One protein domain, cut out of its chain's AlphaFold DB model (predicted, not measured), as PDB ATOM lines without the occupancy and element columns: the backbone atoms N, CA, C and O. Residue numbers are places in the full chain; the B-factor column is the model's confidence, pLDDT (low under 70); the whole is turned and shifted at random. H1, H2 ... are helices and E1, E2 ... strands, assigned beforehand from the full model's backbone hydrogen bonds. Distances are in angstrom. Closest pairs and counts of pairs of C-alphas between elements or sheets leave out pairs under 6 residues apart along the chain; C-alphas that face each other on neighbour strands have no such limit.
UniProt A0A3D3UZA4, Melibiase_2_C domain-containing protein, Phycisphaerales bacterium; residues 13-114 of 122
ATOM      1  N   ASP A  13      25.640 -18.632  -2.175       91.12
ATOM      2  CA  ASP A  13      24.772 -18.074  -1.139       91.12
ATOM      3  C   ASP A  13      24.647 -19.027   0.057       91.12
ATOM      4  O   ASP A  13      24.819 -18.614   1.209       91.12
ATOM      5  N   ARG A  14      24.432 -20.326  -0.190       90.44
ATOM      6  CA  ARG A  14      24.427 -21.349   0.866       90.44
ATOM      7  C   ARG A  14      25.769 -21.475   1.571       90.44
ATOM      8  O   ARG A  14      25.767 -21.637   2.791       90.44
ATOM      9  N   LYS A  15      26.893 -21.395   0.849       93.19
ATOM     10  CA  LYS A  15      28.226 -21.413   1.479       93.19
ATOM     11  C   LYS A  15      28.378 -20.252   2.450       93.19
ATOM     12  O   LYS A  15      28.737 -20.478   3.598       93.19
ATOM     13  N   ASN A  16      28.031 -19.039   2.020       93.56
ATOM     14  CA  ASN A  16      28.123 -17.842   2.852       93.56
ATOM     15  C   ASN A  16      27.241 -17.949   4.111       93.56
ATOM     16  O   ASN A  16      27.699 -17.680   5.221       93.56
ATOM     17  N   ILE A  17      25.995 -18.412   3.970       93.56
ATOM     18  CA  ILE A  17      25.106 -18.636   5.123       93.56
ATOM     19  C   ILE A  17      25.704 -19.682   6.077       93.56
ATOM     20  O   ILE A  17      25.726 -19.461   7.290       93.56
ATOM     21  N   GLY A  18      26.210 -20.798   5.543       94.38
ATOM     22  CA  GLY A  18      26.834 -21.863   6.330       94.38
ATOM     23  C   GLY A  18      28.086 -21.401   7.078       94.38
ATOM     24  O   GLY A  18      28.224 -21.670   8.270       94.38
ATOM     25  N   ASP A  19      28.956 -20.652   6.407       96.50
ATOM     26  CA  ASP A  19      30.178 -20.072   6.966       96.50
ATOM     27  C   ASP A  19      29.866 -19.108   8.118       96.50
ATOM     28  O   ASP A  19      30.454 -19.217   9.198       96.50
ATOM     29  N   ARG A  20      28.885 -18.215   7.930       96.31
ATOM     30  CA  ARG A  20      28.408 -17.298   8.977       96.31
ATOM     31  C   ARG A  20      27.815 -18.051  10.161       96.31
ATOM     32  O   ARG A  20      28.151 -17.748  11.304       96.31
ATOM     33  N   ALA A  21      26.957 -19.039   9.918       95.94
ATOM     34  CA  ALA A  21      26.369 -19.853  10.981       95.94
ATOM     35  C   ALA A  21      27.448 -20.588  11.796       95.94
ATOM     36  O   ALA A  21      27.450 -20.521  13.026       95.94
ATOM     37  N   HIS A  22      28.402 -21.225  11.112       97.12
ATOM     38  CA  HIS A  22      29.519 -21.934  11.730       97.12
ATOM     39  C   HIS A  22      30.393 -20.998  12.571       97.12
ATOM     40  O   HIS A  22      30.639 -21.274  13.744       97.12
ATOM     41  N   PHE A  23      30.818 -19.864  12.013       98.31
ATOM     42  CA  PHE A  23      31.660 -18.909  12.729       98.31
ATOM     43  C   PHE A  23      30.948 -18.302  13.945       98.31
ATOM     44  O   PHE A  23      31.529 -18.231  15.027       98.31
ATOM     45  N   SER A  24      29.666 -17.946  13.803       97.94
ATOM     46  CA  SER A  24      28.864 -17.385  14.902       97.94
ATOM     47  C   SER A  24      28.699 -18.378  16.047       97.94
ATOM     48  O   SER A  24      28.823 -18.003  17.213       97.94
ATOM     49  N   LEU A  25      28.462 -19.653  15.722       97.88
ATOM     50  CA  LEU A  25      28.371 -20.718  16.715       97.88
ATOM     51  C   LEU A  25      29.712 -20.928  17.435       97.88
ATOM     52  O   LEU A  25      29.746 -21.061  18.653       97.88
ATOM     53  N   TRP A  26      30.839 -20.880  16.724       98.31
ATOM     54  CA  TRP A  26      32.160 -20.923  17.364       98.31
ATOM     55  C   TRP A  26      32.389 -19.733  18.302       98.31
ATOM     56  O   TRP A  26      32.936 -19.894  19.397       98.31
ATOM     57  N   CYS A  27      31.934 -18.545  17.904       98.38
ATOM     58  CA  CYS A  27      32.069 -17.338  18.709       98.38
ATOM     59  C   CYS A  27      31.241 -17.410  19.998       98.38
ATOM     60  O   CYS A  27      31.788 -17.191  21.084       98.38
ATOM     61  N   ILE A  28      29.960 -17.791  19.905       98.12
ATOM     62  CA  ILE A  28      29.077 -17.895  21.077       98.12
ATOM     63  C   ILE A  28      29.549 -18.982  22.047       98.12
ATOM     64  O   ILE A  28      29.425 -18.828  23.258       98.12
ATOM     65  N   LEU A  29      30.168 -20.050  21.541       98.06
ATOM     66  CA  LEU A  29      30.693 -21.135  22.369       98.06
ATOM     67  C   LEU A  29      32.068 -20.832  22.991       98.06
ATOM     68  O   LEU A  29      32.619 -21.699  23.658       98.06
ATOM     69  N   ALA A  30      32.626 -19.631  22.784       97.88
ATOM     70  CA  ALA A  30      33.991 -19.282  23.202       97.88
ATOM     71  C   ALA A  30      35.048 -20.295  22.705       97.88
ATOM     72  O   ALA A  30      36.055 -20.555  23.364       97.88
ATOM     73  N   ALA A  31      34.814 -20.899  21.535       98.00
ATOM     74  CA  ALA A  31      35.688 -21.919  20.978       98.00
ATOM     75  C   ALA A  31      36.950 -21.297  20.344       98.00
ATOM     76  O   ALA A  31      36.896 -20.161  19.862       98.00
ATOM     77  N   PRO A  32      38.075 -22.036  20.254       98.00
ATOM     78  CA  PRO A  32      39.275 -21.556  19.569       98.00
ATOM     79  C   PRO A  32      39.025 -21.227  18.087       98.00
ATOM     80  O   PRO A  32      38.619 -22.095  17.304       98.00
ATOM     81  N   LEU A  33      39.332 -19.990  17.679       98.00
ATOM     82  CA  LEU A  33      39.152 -19.485  16.310       98.00
ATOM     83  C   LEU A  33      40.381 -19.751  15.423       98.00
ATOM     84  O   LEU A  33      41.045 -18.838  14.944       98.00
ATOM     85  N   MET A  34      40.702 -21.027  15.205       97.81
ATOM     86  CA  MET A  34      41.799 -21.426  14.312       97.81
ATOM     87  C   MET A  34      41.287 -21.644  12.888       97.81
ATOM     88  O   MET A  34      40.579 -22.628  12.645       97.81
ATOM     89  N   ALA A  35      41.646 -20.750  11.963       96.94
ATOM     90  CA  ALA A  35      41.311 -20.859  10.543       96.94
ATOM     91  C   ALA A  35      41.903 -22.139   9.924       96.94
ATOM     92  O   ALA A  35      43.079 -22.440  10.115       96.94
ATOM     93  N   GLY A  36      41.074 -22.903   9.208       96.31
ATOM     94  CA  GLY A  36      41.461 -24.164   8.559       96.31
ATOM     95  C   GLY A  36      41.480 -24.106   7.029       96.31
ATOM     96  O   GLY A  36      41.568 -25.151   6.387       96.31
ATOM     97  N   ASN A  37      41.334 -22.922   6.437       96.19
ATOM     98  CA  ASN A  37      41.331 -22.689   4.992       96.19
ATOM     99  C   ASN A  37      42.690 -22.171   4.490       96.19
ATOM    100  O   ASN A  37      43.520 -21.699   5.268       96.19
ATOM    101  N   ASP A  38      42.911 -22.221   3.173       95.81
ATOM    102  CA  ASP A  38      44.092 -21.603   2.562       95.81
ATOM    103  C   ASP A  38      43.936 -20.078   2.526       95.81
ATOM    104  O   ASP A  38      43.161 -19.521   1.744       95.81
ATOM    105  N   LEU A  39      44.695 -19.393   3.383       94.75
ATOM    106  CA  LEU A  39      44.615 -17.942   3.519       94.75
ATOM    107  C   LEU A  39      45.114 -17.188   2.279       94.75
ATOM    108  O   LEU A  39      44.757 -16.025   2.090       94.75
ATOM    109  N   ARG A  40      45.925 -17.830   1.429       96.12
ATOM    110  CA  ARG A  40      46.495 -17.217   0.216       96.12
ATOM    111  C   ARG A  40      45.457 -17.070  -0.890       96.12
ATOM    112  O   ARG A  40      45.619 -16.232  -1.769       96.12
ATOM    113  N   THR A  41      44.413 -17.895  -0.850       94.81
ATOM    114  CA  THR A  41      43.395 -17.997  -1.901       94.81
ATOM    115  C   THR A  41      41.978 -17.788  -1.365       94.81
ATOM    116  O   THR A  41      41.015 -18.168  -2.029       94.81
ATOM    117  N   MET A  42      41.821 -17.234  -0.158       94.94
ATOM    118  CA  MET A  42      40.495 -17.011   0.423       94.94
ATOM    119  C   MET A  42      39.727 -15.924  -0.339       94.94
ATOM    120  O   MET A  42      40.302 -14.918  -0.757       94.94
ATOM    121  N   SER A  43      38.416 -16.109  -0.494       95.12
ATOM    122  CA  SER A  43      37.550 -15.079  -1.067       95.12
ATOM    123  C   SER A  43      37.319 -13.936  -0.075       95.12
ATOM    124  O   SER A  43      37.473 -14.093   1.138       95.12
ATOM    125  N   GLU A  44      36.885 -12.783  -0.582       94.88
ATOM    126  CA  GLU A  44      36.568 -11.628   0.264       94.88
ATOM    127  C   GLU A  44      35.401 -11.916   1.226       94.88
ATOM    128  O   GLU A  44      35.405 -11.454   2.362       94.88
ATOM    129  N   ASN A  45      34.431 -12.745   0.820       93.81
ATOM    130  CA  ASN A  45      33.336 -13.166   1.701       93.81
ATOM    131  C   ASN A  45      33.850 -14.005   2.880       93.81
ATOM    132  O   ASN A  45      33.479 -13.750   4.023       93.81
ATOM    133  N   VAL A  46      34.747 -14.959   2.613       96.12
ATOM    134  CA  VAL A  46      35.392 -15.783   3.649       96.12
ATOM    135  C   VAL A  46      36.204 -14.913   4.602       96.12
ATOM    136  O   VAL A  46      36.090 -15.063   5.820       96.12
ATOM    137  N   ARG A  47      36.979 -13.961   4.061       96.25
ATOM    138  CA  ARG A  47      37.731 -12.991   4.862       96.25
ATOM    139  C   ARG A  47      36.803 -12.202   5.782       96.25
ATOM    140  O   ARG A  47      37.041 -12.194   6.982       96.25
ATOM    141  N   LYS A  48      35.729 -11.611   5.245       95.75
ATOM    142  CA  LYS A  48      34.747 -10.835   6.024       95.75
ATOM    143  C   LYS A  48      34.170 -11.619   7.199       95.75
ATOM    144  O   LYS A  48      34.023 -11.051   8.273       95.75
ATOM    145  N   VAL A  49      33.873 -12.908   7.016       96.56
ATOM    146  CA  VAL A  49      33.401 -13.773   8.110       96.56
ATOM    147  C   VAL A  49      34.499 -13.980   9.151       96.56
ATOM    148  O   VAL A  49      34.272 -13.728  10.330       96.56
ATOM    149  N   LEU A  50      35.696 -14.398   8.730       97.06
ATOM    150  CA  LEU A  50      36.800 -14.718   9.644       97.06
ATOM    151  C   LEU A  50      37.352 -13.508  10.404       97.06
ATOM    152  O   LEU A  50      37.953 -13.687  11.461       97.06
ATOM    153  N   THR A  51      37.178 -12.297   9.873       96.19
ATOM    154  CA  THR A  51      37.685 -11.054  10.471       96.19
ATOM    155  C   THR A  51      36.580 -10.164  11.033       96.19
ATOM    156  O   THR A  51      36.829  -8.981  11.248       96.19
ATOM    157  N   ALA A  52      35.365 -10.682  11.243       96.75
ATOM    158  CA  ALA A  52      34.247  -9.882  11.734       96.75
ATOM    159  C   ALA A  52      34.504  -9.410  13.184       96.75
ATOM    160  O   ALA A  52      34.473 -10.236  14.104       96.75
ATOM    161  N   PRO A  53      34.763  -8.106  13.419       96.38
ATOM    162  CA  PRO A  53      35.306  -7.626  14.691       96.38
ATOM    163  C   PRO A  53      34.336  -7.830  15.854       96.38
ATOM    164  O   PRO A  53      34.747  -8.291  16.915       96.38
ATOM    165  N   GLU A  54      33.046  -7.578  15.634       95.81
ATOM    166  CA  GLU A  54      32.006  -7.739  16.654       95.81
ATOM    167  C   GLU A  54      31.842  -9.204  17.093       95.81
ATOM    168  O   GLU A  54      31.712  -9.501  18.280       95.81
ATOM    169  N   LEU A  55      31.917 -10.159  16.158       97.12
ATOM    170  CA  LEU A  55      31.836 -11.588  16.483       97.12
ATOM    171  C   LEU A  55      33.093 -12.064  17.220       97.12
ATOM    172  O   LEU A  55      33.000 -12.835  18.181       97.12
ATOM    173  N   ILE A  56      34.266 -11.577  16.808       98.25
ATOM    174  CA  ILE A  56      35.528 -11.851  17.502       98.25
ATOM    175  C   ILE A  56      35.488 -11.273  18.920       98.25
ATOM    176  O   ILE A  56      35.908 -11.960  19.847       98.25
ATOM    177  N   ALA A  57      34.939 -10.072  19.115       97.69
ATOM    178  CA  ALA A  57      34.772  -9.469  20.436       97.69
ATOM    179  C   ALA A  57      33.870 -10.321  21.339       97.69
ATOM    180  O   ALA A  57      34.226 -10.573  22.488       97.69
ATOM    181  N   VAL A  58      32.768 -10.868  20.805       98.00
ATOM    182  CA  VAL A  58      31.941 -11.845  21.532       98.00
ATOM    183  C   VAL A  58      32.758 -13.079  21.909       98.00
ATOM    184  O   VAL A  58      32.669 -13.535  23.046       98.00
ATOM    185  N   ASN A  59      33.560 -13.647  21.002       98.50
ATOM    186  CA  ASN A  59      34.389 -14.821  21.303       98.50
ATOM    187  C   ASN A  59      35.449 -14.530  22.382       98.50
ATOM    188  O   ASN A  59      35.580 -15.316  23.319       98.50
ATOM    189  N   GLN A  60      36.142 -13.395  22.259       98.25
ATOM    190  CA  GLN A  60      37.261 -12.944  23.095       98.25
ATOM    191  C   GLN A  60      36.822 -12.132  24.324       98.25
ATOM    192  O   GLN A  60      37.646 -11.471  24.960       98.25
ATOM    193  N   ASP A  61      35.532 -12.163  24.663       98.44
ATOM    194  CA  ASP A  61      35.006 -11.467  25.830       98.44
ATOM    195  C   ASP A  61      35.782 -11.852  27.103       98.44
ATOM    196  O   ASP A  61      36.027 -13.029  27.392       98.44
ATOM    197  N   ARG A  62      36.158 -10.837  27.889       97.69
ATOM    198  CA  ARG A  62      37.047 -10.987  29.054       97.69
ATOM    199  C   ARG A  62      36.451 -11.829  30.174       97.69
ATOM    200  O   ARG A  62      37.202 -12.282  31.037       97.69
ATOM    201  N   ARG A  63      35.131 -12.034  30.192       96.56
ATOM    202  CA  ARG A  63      34.483 -12.925  31.156       96.56
ATOM    203  C   ARG A  63      34.889 -14.377  30.924       96.56
ATOM    204  O   ARG A  63      34.815 -15.169  31.857       96.56
ATOM    205  N   GLY A  64      35.310 -14.725  29.704       94.62
ATOM    206  CA  GLY A  64      35.862 -16.039  29.372       94.62
ATOM    207  C   GLY A  64      34.868 -17.190  29.529       94.62
ATOM    208  O   GLY A  64      35.283 -18.339  29.649       94.62
ATOM    209  N   ILE A  65      33.563 -16.899  29.556       97.00
ATOM    210  CA  ILE A  65      32.529 -17.923  29.693       97.00
ATOM    211  C   ILE A  65      32.013 -18.372  28.330       97.00
ATOM    212  O   ILE A  65      31.836 -17.578  27.406       97.00
ATOM    213  N   GLN A  66      31.751 -19.666  28.216       97.88
ATOM    214  CA  GLN A  66      31.078 -20.247  27.066       97.88
ATOM    215  C   GLN A  66      29.571 -19.939  27.129       97.88
ATOM    216  O   GLN A  66      28.953 -20.020  28.192       97.88
ATOM    217  N   GLY A  67      28.973 -19.607  25.982       97.19
ATOM    218  CA  GLY A  67      27.524 -19.516  25.840       97.19
ATOM    219  C   GLY A  67      26.849 -20.885  25.880       97.19
ATOM    220  O   GLY A  67      27.443 -21.911  25.542       97.19
ATOM    221  N   TYR A  68      25.584 -20.906  26.272       95.69
ATOM    222  CA  TYR A  68      24.804 -22.128  26.436       95.69
ATOM    223  C   TYR A  68      23.497 -22.051  25.657       95.69
ATOM    224  O   TYR A  68      22.954 -20.974  25.400       95.69
ATOM    225  N   LYS A  69      23.008 -23.222  25.253       94.50
ATOM    226  CA  LYS A  69      21.733 -23.348  24.559       94.50
ATOM    227  C   LYS A  69      20.596 -23.113  25.554       94.50
ATOM    228  O   LYS A  69      20.595 -23.690  26.637       94.50
ATOM    229  N   VAL A  70      19.656 -22.261  25.178       93.12
ATOM    230  CA  VAL A  70      18.486 -21.860  25.976       93.12
ATOM    231  C   VAL A  70      17.169 -22.297  25.337       93.12
ATOM    232  O   VAL A  70      16.146 -22.297  26.009       93.12
ATOM    233  N   PHE A  71      17.204 -22.689  24.061       90.75
ATOM    234  CA  PHE A  71      16.061 -23.206  23.315       90.75
ATOM    235  C   PHE A  71      16.515 -24.200  22.251       90.75
ATOM    236  O   PHE A  71      17.556 -23.986  21.620       90.75
ATOM    237  N   ASP A  72      15.736 -25.260  22.059       91.56
ATOM    238  CA  ASP A  72      15.965 -26.298  21.051       91.56
ATOM    239  C   ASP A  72      14.648 -27.008  20.733       91.56
ATOM    240  O   ASP A  72      14.293 -27.994  21.379       91.56
ATOM    241  N   GLU A  73      13.907 -26.494  19.756       88.38
ATOM    242  CA  GLU A  73      12.709 -27.169  19.255       88.38
ATOM    243  C   GLU A  73      12.647 -27.101  17.737       88.38
ATOM    244  O   GLU A  73      12.962 -26.085  17.107       88.38
ATOM    245  N   ASP A  74      12.246 -28.222  17.140       88.31
ATOM    246  CA  ASP A  74      12.032 -28.371  15.706       88.31
ATOM    247  C   ASP A  74      13.216 -27.891  14.846       88.31
ATOM    248  O   ASP A  74      13.029 -27.484  13.707       88.31
ATOM    249  N   GLY A  75      14.453 -27.893  15.347       88.44
ATOM    250  CA  GLY A  75      15.624 -27.403  14.609       88.44
ATOM    251  C   GLY A  75      15.822 -25.880  14.613       88.44
ATOM    252  O   GLY A  75      16.702 -25.402  13.896       88.44
ATOM    253  N   CYS A  76      15.059 -25.129  15.407       90.88
ATOM    254  CA  CYS A  76      15.422 -23.783  15.847       90.88
ATOM    255  C   CYS A  76      16.172 -23.895  17.178       90.88
ATOM    256  O   CYS A  76      15.615 -24.350  18.173       90.88
ATOM    257  N   GLU A  77      17.425 -23.456  17.201       92.69
ATOM    258  CA  GLU A  77      18.225 -23.380  18.421       92.69
ATOM    259  C   GLU A  77      18.487 -21.922  18.787       92.69
ATOM    260  O   GLU A  77      18.759 -21.094  17.912       92.69
ATOM    261  N   VAL A  78      18.465 -21.611  20.082       92.81
ATOM    262  CA  VAL A  78      18.901 -20.300  20.574       92.81
ATOM    263  C   VAL A  78      19.969 -20.468  21.637       92.81
ATOM    264  O   VAL A  78      19.835 -21.284  22.548       92.81
ATOM    265  N   TYR A  79      21.040 -19.690  21.508       94.94
ATOM    266  CA  TYR A  79      22.150 -19.655  22.450       94.94
ATOM    267  C   TYR A  79      22.232 -18.290  23.114       94.94
ATOM    268  O   TYR A  79      22.009 -17.263  22.473       94.94
ATOM    269  N   ASN A  80      22.600 -18.298  24.389       94.56
ATOM    270  CA  ASN A  80      22.828 -17.116  25.198       94.56
ATOM    271  C   ASN A  80      24.268 -17.135  25.724       94.56
ATOM    272  O   ASN A  80      24.724 -18.150  26.257       94.56
ATOM    273  N   LYS A  81      24.982 -16.019  25.569       96.69
ATOM    274  CA  LYS A  81      26.289 -15.790  26.186       96.69
ATOM    275  C   LYS A  81      26.275 -14.449  26.922       96.69
ATOM    276  O   LYS A  81      26.325 -13.403  26.269       96.69
ATOM    277  N   PRO A  82      26.267 -14.458  28.261       95.44
ATOM    278  CA  PRO A  82      26.449 -13.243  29.040       95.44
ATOM    279  C   PRO A  82      27.865 -12.676  28.845       95.44
ATOM    280  O   PRO A  82      28.840 -13.428  28.887       95.44
ATOM    281  N   LEU A  83      27.989 -11.364  28.658       97.19
ATOM    282  CA  LEU A  83      29.271 -10.685  28.425       97.19
ATOM    283  C   LEU A  83      29.773  -9.979  29.694       97.19
ATOM    284  O   LEU A  83      29.085  -9.955  30.725       97.19
ATOM    285  N   ALA A  84      31.007  -9.476  29.661       97.31
ATOM    286  CA  ALA A  84      31.635  -8.797  30.797       97.31
ATOM    287  C   ALA A  84      31.030  -7.412  31.090       97.31
ATOM    288  O   ALA A  84      31.040  -6.971  32.238       97.31
ATOM    289  N   ASP A  85      30.495  -6.741  30.071       94.69
ATOM    290  CA  ASP A  85      29.895  -5.403  30.155       94.69
ATOM    291  C   ASP A  85      28.442  -5.402  30.673       94.69
ATOM    292  O   ASP A  85      27.804  -4.355  30.757       94.69
ATOM    293  N   GLY A  86      27.917  -6.577  31.035       92.12
ATOM    294  CA  GLY A  86      26.542  -6.762  31.496       92.12
ATOM    295  C   GLY A  86      25.528  -6.992  30.373       92.12
ATOM    296  O   GLY A  86      24.378  -7.323  30.669       92.12
ATOM    297  N   THR A  87      25.931  -6.884  29.105       93.25
ATOM    298  CA  THR A  87      25.085  -7.250  27.964       93.25
ATOM    299  C   THR A  87      25.094  -8.766  27.727       93.25
ATOM    300  O   THR A  87      25.681  -9.559  28.473       93.25
ATOM    301  N   THR A  88      24.372  -9.209  26.702       92.81
ATOM    302  CA  THR A  88      24.281 -10.615  26.313       92.81
ATOM    303  C   THR A  88      24.341 -10.726  24.802       92.81
ATOM    304  O   THR A  88      23.574 -10.075  24.096       92.81
ATOM    305  N   ALA A  89      25.204 -11.612  24.315       95.62
ATOM    306  CA  ALA A  89      25.161 -12.061  22.936       95.62
ATOM    307  C   ALA A  89      24.128 -13.187  22.795       95.62
ATOM    308  O   ALA A  89      24.080 -14.117  23.607       95.62
ATOM    309  N   VAL A  90      23.315 -13.110  21.743       94.25
ATOM    310  CA  VAL A  90      22.302 -14.118  21.415       94.25
ATOM    311  C   VAL A  90      22.542 -14.614  19.996       94.25
ATOM    312  O   VAL A  90      22.731 -13.816  19.080       94.25
ATOM    313  N   LEU A  91      22.517 -15.932  19.805       94.38
ATOM    314  CA  LEU A  91      22.558 -16.558  18.484       94.38
ATOM    315  C   LEU A  91      21.258 -17.317  18.246       94.38
ATOM    316  O   LEU A  91      20.972 -18.269  18.968       94.38
ATOM    317  N   LEU A  92      20.519 -16.926  17.208       92.88
ATOM    318  CA  LEU A  92      19.393 -17.686  16.672       92.88
ATOM    319  C   LEU A  92      19.912 -18.527  15.506       92.88
ATOM    320  O   LEU A  92      20.384 -17.985  14.504       92.88
ATOM    321  N   LEU A  93      19.841 -19.846  15.640       93.38
ATOM    322  CA  LEU A  93      20.366 -20.791  14.668       93.38
ATOM    323  C   LEU A  93      19.235 -21.656  14.110       93.38
ATOM    324  O   LEU A  93      18.665 -22.490  14.807       93.38
ATOM    325  N   ASN A  94      18.953 -21.492  12.819       93.25
ATOM    326  CA  ASN A  94      18.059 -22.379  12.084       93.25
ATOM    327  C   ASN A  94      18.866 -23.533  11.469       93.25
ATOM    328  O   ASN A  94      19.704 -23.314  10.593       93.25
ATOM    329  N   LYS A  95      18.601 -24.764  11.912       92.25
ATOM    330  CA  LYS A  95      19.227 -26.001  11.410       92.25
ATOM    331  C   LYS A  95      18.402 -26.705  10.333       92.25
ATOM    332  O   LYS A  95      18.821 -27.747   9.823       92.25
ATOM    333  N   ARG A  96      17.226 -26.177   9.992       90.81
ATOM    334  CA  ARG A  96      16.380 -26.705   8.917       90.81
ATOM    335  C   ARG A  96      17.000 -26.382   7.559       90.81
ATOM    336  O   ARG A  96      17.816 -25.477   7.410       90.81
ATOM    337  N   ARG A  97      16.569 -27.118   6.532       87.69
ATOM    338  CA  ARG A  97      16.943 -26.836   5.133       87.69
ATOM    339  C   ARG A  97      16.204 -25.637   4.547       87.69
ATOM    340  O   ARG A  97      16.636 -25.088   3.537       87.69
ATOM    341  N   GLU A  98      15.091 -25.271   5.163       88.19
ATOM    342  CA  GLU A  98      14.178 -24.242   4.694       88.19
ATOM    343  C   GLU A  98      14.246 -23.011   5.594       88.19
ATOM    344  O   GLU A  98      14.657 -23.077   6.759       88.19
ATOM    345  N   LYS A  99      13.821 -21.871   5.046       86.31
ATOM    346  CA  LYS A  99      13.608 -20.670   5.849       86.31
ATOM    347  C   LYS A  99      12.523 -20.983   6.876       86.31
ATOM    348  O   LYS A  99      11.442 -21.430   6.516       86.31
ATOM    349  N   GLY A 100      12.834 -20.759   8.141       80.62
ATOM    350  CA  GLY A 100      11.926 -20.969   9.255       80.62
ATOM    351  C   GLY A 100      11.968 -19.762  10.168       80.62
ATOM    352  O   GLY A 100      12.997 -19.086  10.252       80.62
ATOM    353  N   ASP A 101      10.844 -19.501  10.819       76.88
ATOM    354  CA  ASP A 101      10.776 -18.501  11.867       76.88
ATOM    355  C   ASP A 101      11.151 -19.135  13.214       76.88
ATOM    356  O   ASP A 101      10.691 -20.232  13.537       76.88
ATOM    357  N   CYS A 102      12.005 -18.449  13.970       70.12
ATOM    358  CA  CYS A 102      12.385 -18.812  15.337       70.12
ATOM    359  C   CYS A 102      11.957 -17.712  16.341       70.12
ATOM    360  O   CYS A 102      12.485 -17.639  17.452       70.12
ATOM    361  N   SER A 103      11.030 -16.826  15.945       65.94
ATOM    362  CA  SER A 103      10.546 -15.669  16.715       65.94
ATOM    363  C   SER A 103       9.722 -16.024  17.957       65.94
ATOM    364  O   SER A 103       9.692 -15.238  18.901       65.94
ATOM    365  N   SER A 104       9.142 -17.228  18.034       64.75
ATOM    366  CA  SER A 104       8.427 -17.696  19.236       64.75
ATOM    367  C   SER A 104       9.292 -17.635  20.503       64.75
ATOM    368  O   SER A 104       8.778 -17.469  21.609       64.75
ATOM    369  N   PHE A 105      10.617 -17.706  20.353       65.00
ATOM    370  CA  PHE A 105      11.560 -17.582  21.457       65.00
ATOM    371  C   PHE A 105      11.937 -16.131  21.811       65.00
ATOM    372  O   PHE A 105      12.221 -15.837  22.975       65.00
ATOM    373  N   THR A 106      11.933 -15.193  20.854       62.88
ATOM    374  CA  THR A 106      12.294 -13.791  21.147       62.88
ATOM    375  C   THR A 106      11.265 -13.121  22.057       62.88
ATOM    376  O   THR A 106      11.630 -12.278  22.882       62.88
ATOM    377  N   GLU A 107      10.006 -13.557  21.980       62.19
ATOM    378  CA  GLU A 107       8.937 -13.168  22.904       62.19
ATOM    379  C   GLU A 107       9.178 -13.686  24.331       62.19
ATOM    380  O   GLU A 107       9.039 -12.923  25.288       62.19
ATOM    381  N   GLN A 108       9.623 -14.939  24.491       61.34
ATOM    382  CA  GLN A 108       9.869 -15.553  25.807       61.34
ATOM    383  C   GLN A 108      11.020 -14.879  26.568       61.34
ATOM    384  O   GLN A 108      10.925 -14.648  27.773       61.34
ATOM    385  N   MET A 109      12.088 -14.507  25.860       64.44
ATOM    386  CA  MET A 109      13.232 -13.775  26.424       64.44
ATOM    387  C   MET A 109      13.011 -12.255  26.504       64.44
ATOM    388  O   MET A 109      13.911 -11.532  26.929       64.44
ATOM    389  N   LYS A 110      11.842 -11.748  26.081       64.94
ATOM    390  CA  LYS A 110      11.538 -10.309  25.955       64.94
ATOM    391  C   LYS A 110      12.558  -9.524  25.114       64.94
ATOM    392  O   LYS A 110      12.657  -8.304  25.257       64.94
ATOM    393  N   LEU A 111      13.269 -10.186  24.197       65.12
ATOM    394  CA  LEU A 111      14.266  -9.542  23.327       65.12
ATOM    395  C   LEU A 111      13.637  -8.432  22.478       65.12
ATOM    396  O   LEU A 111      14.281  -7.423  22.215       65.12
ATOM    397  N   ASN A 112      12.350  -8.566  22.149       60.78
ATOM    398  CA  ASN A 112      11.563  -7.575  21.407       60.78
ATOM    399  C   ASN A 112      11.430  -6.220  22.138       60.78
ATOM    400  O   ASN A 112      10.987  -5.245  21.539       60.78
ATOM    401  N   THR A 113      11.780  -6.156  23.426       63.03
ATOM    402  CA  THR A 113      11.727  -4.934  24.250       63.03
ATOM    403  C   THR A 113      13.107  -4.356  24.572       63.03
ATOM    404  O   THR A 113      13.202  -3.318  25.226       63.03
ATOM    405  N   CYS A 114      14.177  -5.002  24.108       69.44
ATOM    406  CA  CYS A 114      15.553  -4.587  24.350       69.44
ATOM    407  C   CYS A 114      16.149  -3.918  23.107       69.44
ATOM    408  O   CYS A 114      15.859  -4.302  21.974       69.44
TER     409      CYS A 114
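This is residues 13 to 114 of the 122 residues of the protein "Melibiase_2_C domain-containing protein" of Phycisphaerales bacterium (UniProt A0A3D3UZA4). A three-stranded antiparallel sheet has the long helix H1 slanting over one face; the short helices H2 and H3 pack on H1, and H3 also grazes the sheet. The longest axis runs from the small helix H4, which grazes the sheet, across the sheet and H1 to a long loop whose tip is at Arg 40. The printed part has 102 residues, with four named helices and three named strands in the order H1 H2 H3 E1 E2 E3 H4; the sheet's order is E1 E2 E3, and the class is mixed, helices and strands. The whole is compact, with a radius of gyration of the C-alphas of 14.6 A, and its outline is flat, spanning 45 by 36 by 19 A.

The sheet holds E1, residues 68 to 73, 14.9 A long; E2, residues 76 to 82, 20.2 A; and E3, residues 88 to 94, 19.5 A. C-alpha 68 is at (24.804, -22.128, 26.436). H1, residues 13 to 28, is 22.6 A long and begins with C-alpha 13 at (24.772, -18.074, -1.139). H2 is residues 44 to 50, 9.9 A, and H3 is residues 53 to 59, 9.8 A. H4, residues 104 to 108, is 7.1 A long and ends with C-alpha 108 at (9.869, -15.553, 25.807).

E1, E2 and E3 form a meander, each strand the antiparallel neighbour of the one before. E1 and E2 are a hairpin, with N 70 and O 78 2.8 A apart, within hydrogen-bond range. E2 and E3 are a hairpin too, with N 93 and O 77 at 2.8 A. H1 and the sheet make two layers, a helix on one face of a sheet. H1 has a height over the sheet of 9.9 A and runs slantwise to the strands, at 37 degrees to E3 on the local plane. H1 touches H2 with residues 16 to 23 alone, at a shallow tilt of 20 degrees, the same way; the closest C-alphas, of Arg 20 and Val 49, are 6.2 A apart. H1 touches H3 with residues 24 to 28 alone, at a steep tilt of 48 degrees; the closest C-alphas, of Cys 27 and Asn 59, are 4.3 A apart. H3 only grazes the sheet with residues 55 to 59, and H4 only grazes it with residues 104 to 106. Every O i to N i+4 pair is within hydrogen-bond range in H1, H2 and H3; in H4 it is 0 of 1, with 1 of 2 O i to N i+3 pairs within range.

The two C-alphas farthest apart, of Arg 40 and Gln 108, are 44.7 A apart. The printed part has no cut, and the link from H1 to H2, residues 29 to 43, is long. Mean pLDDT of the printed part is 90.8; residues 103 to 114 are under 70.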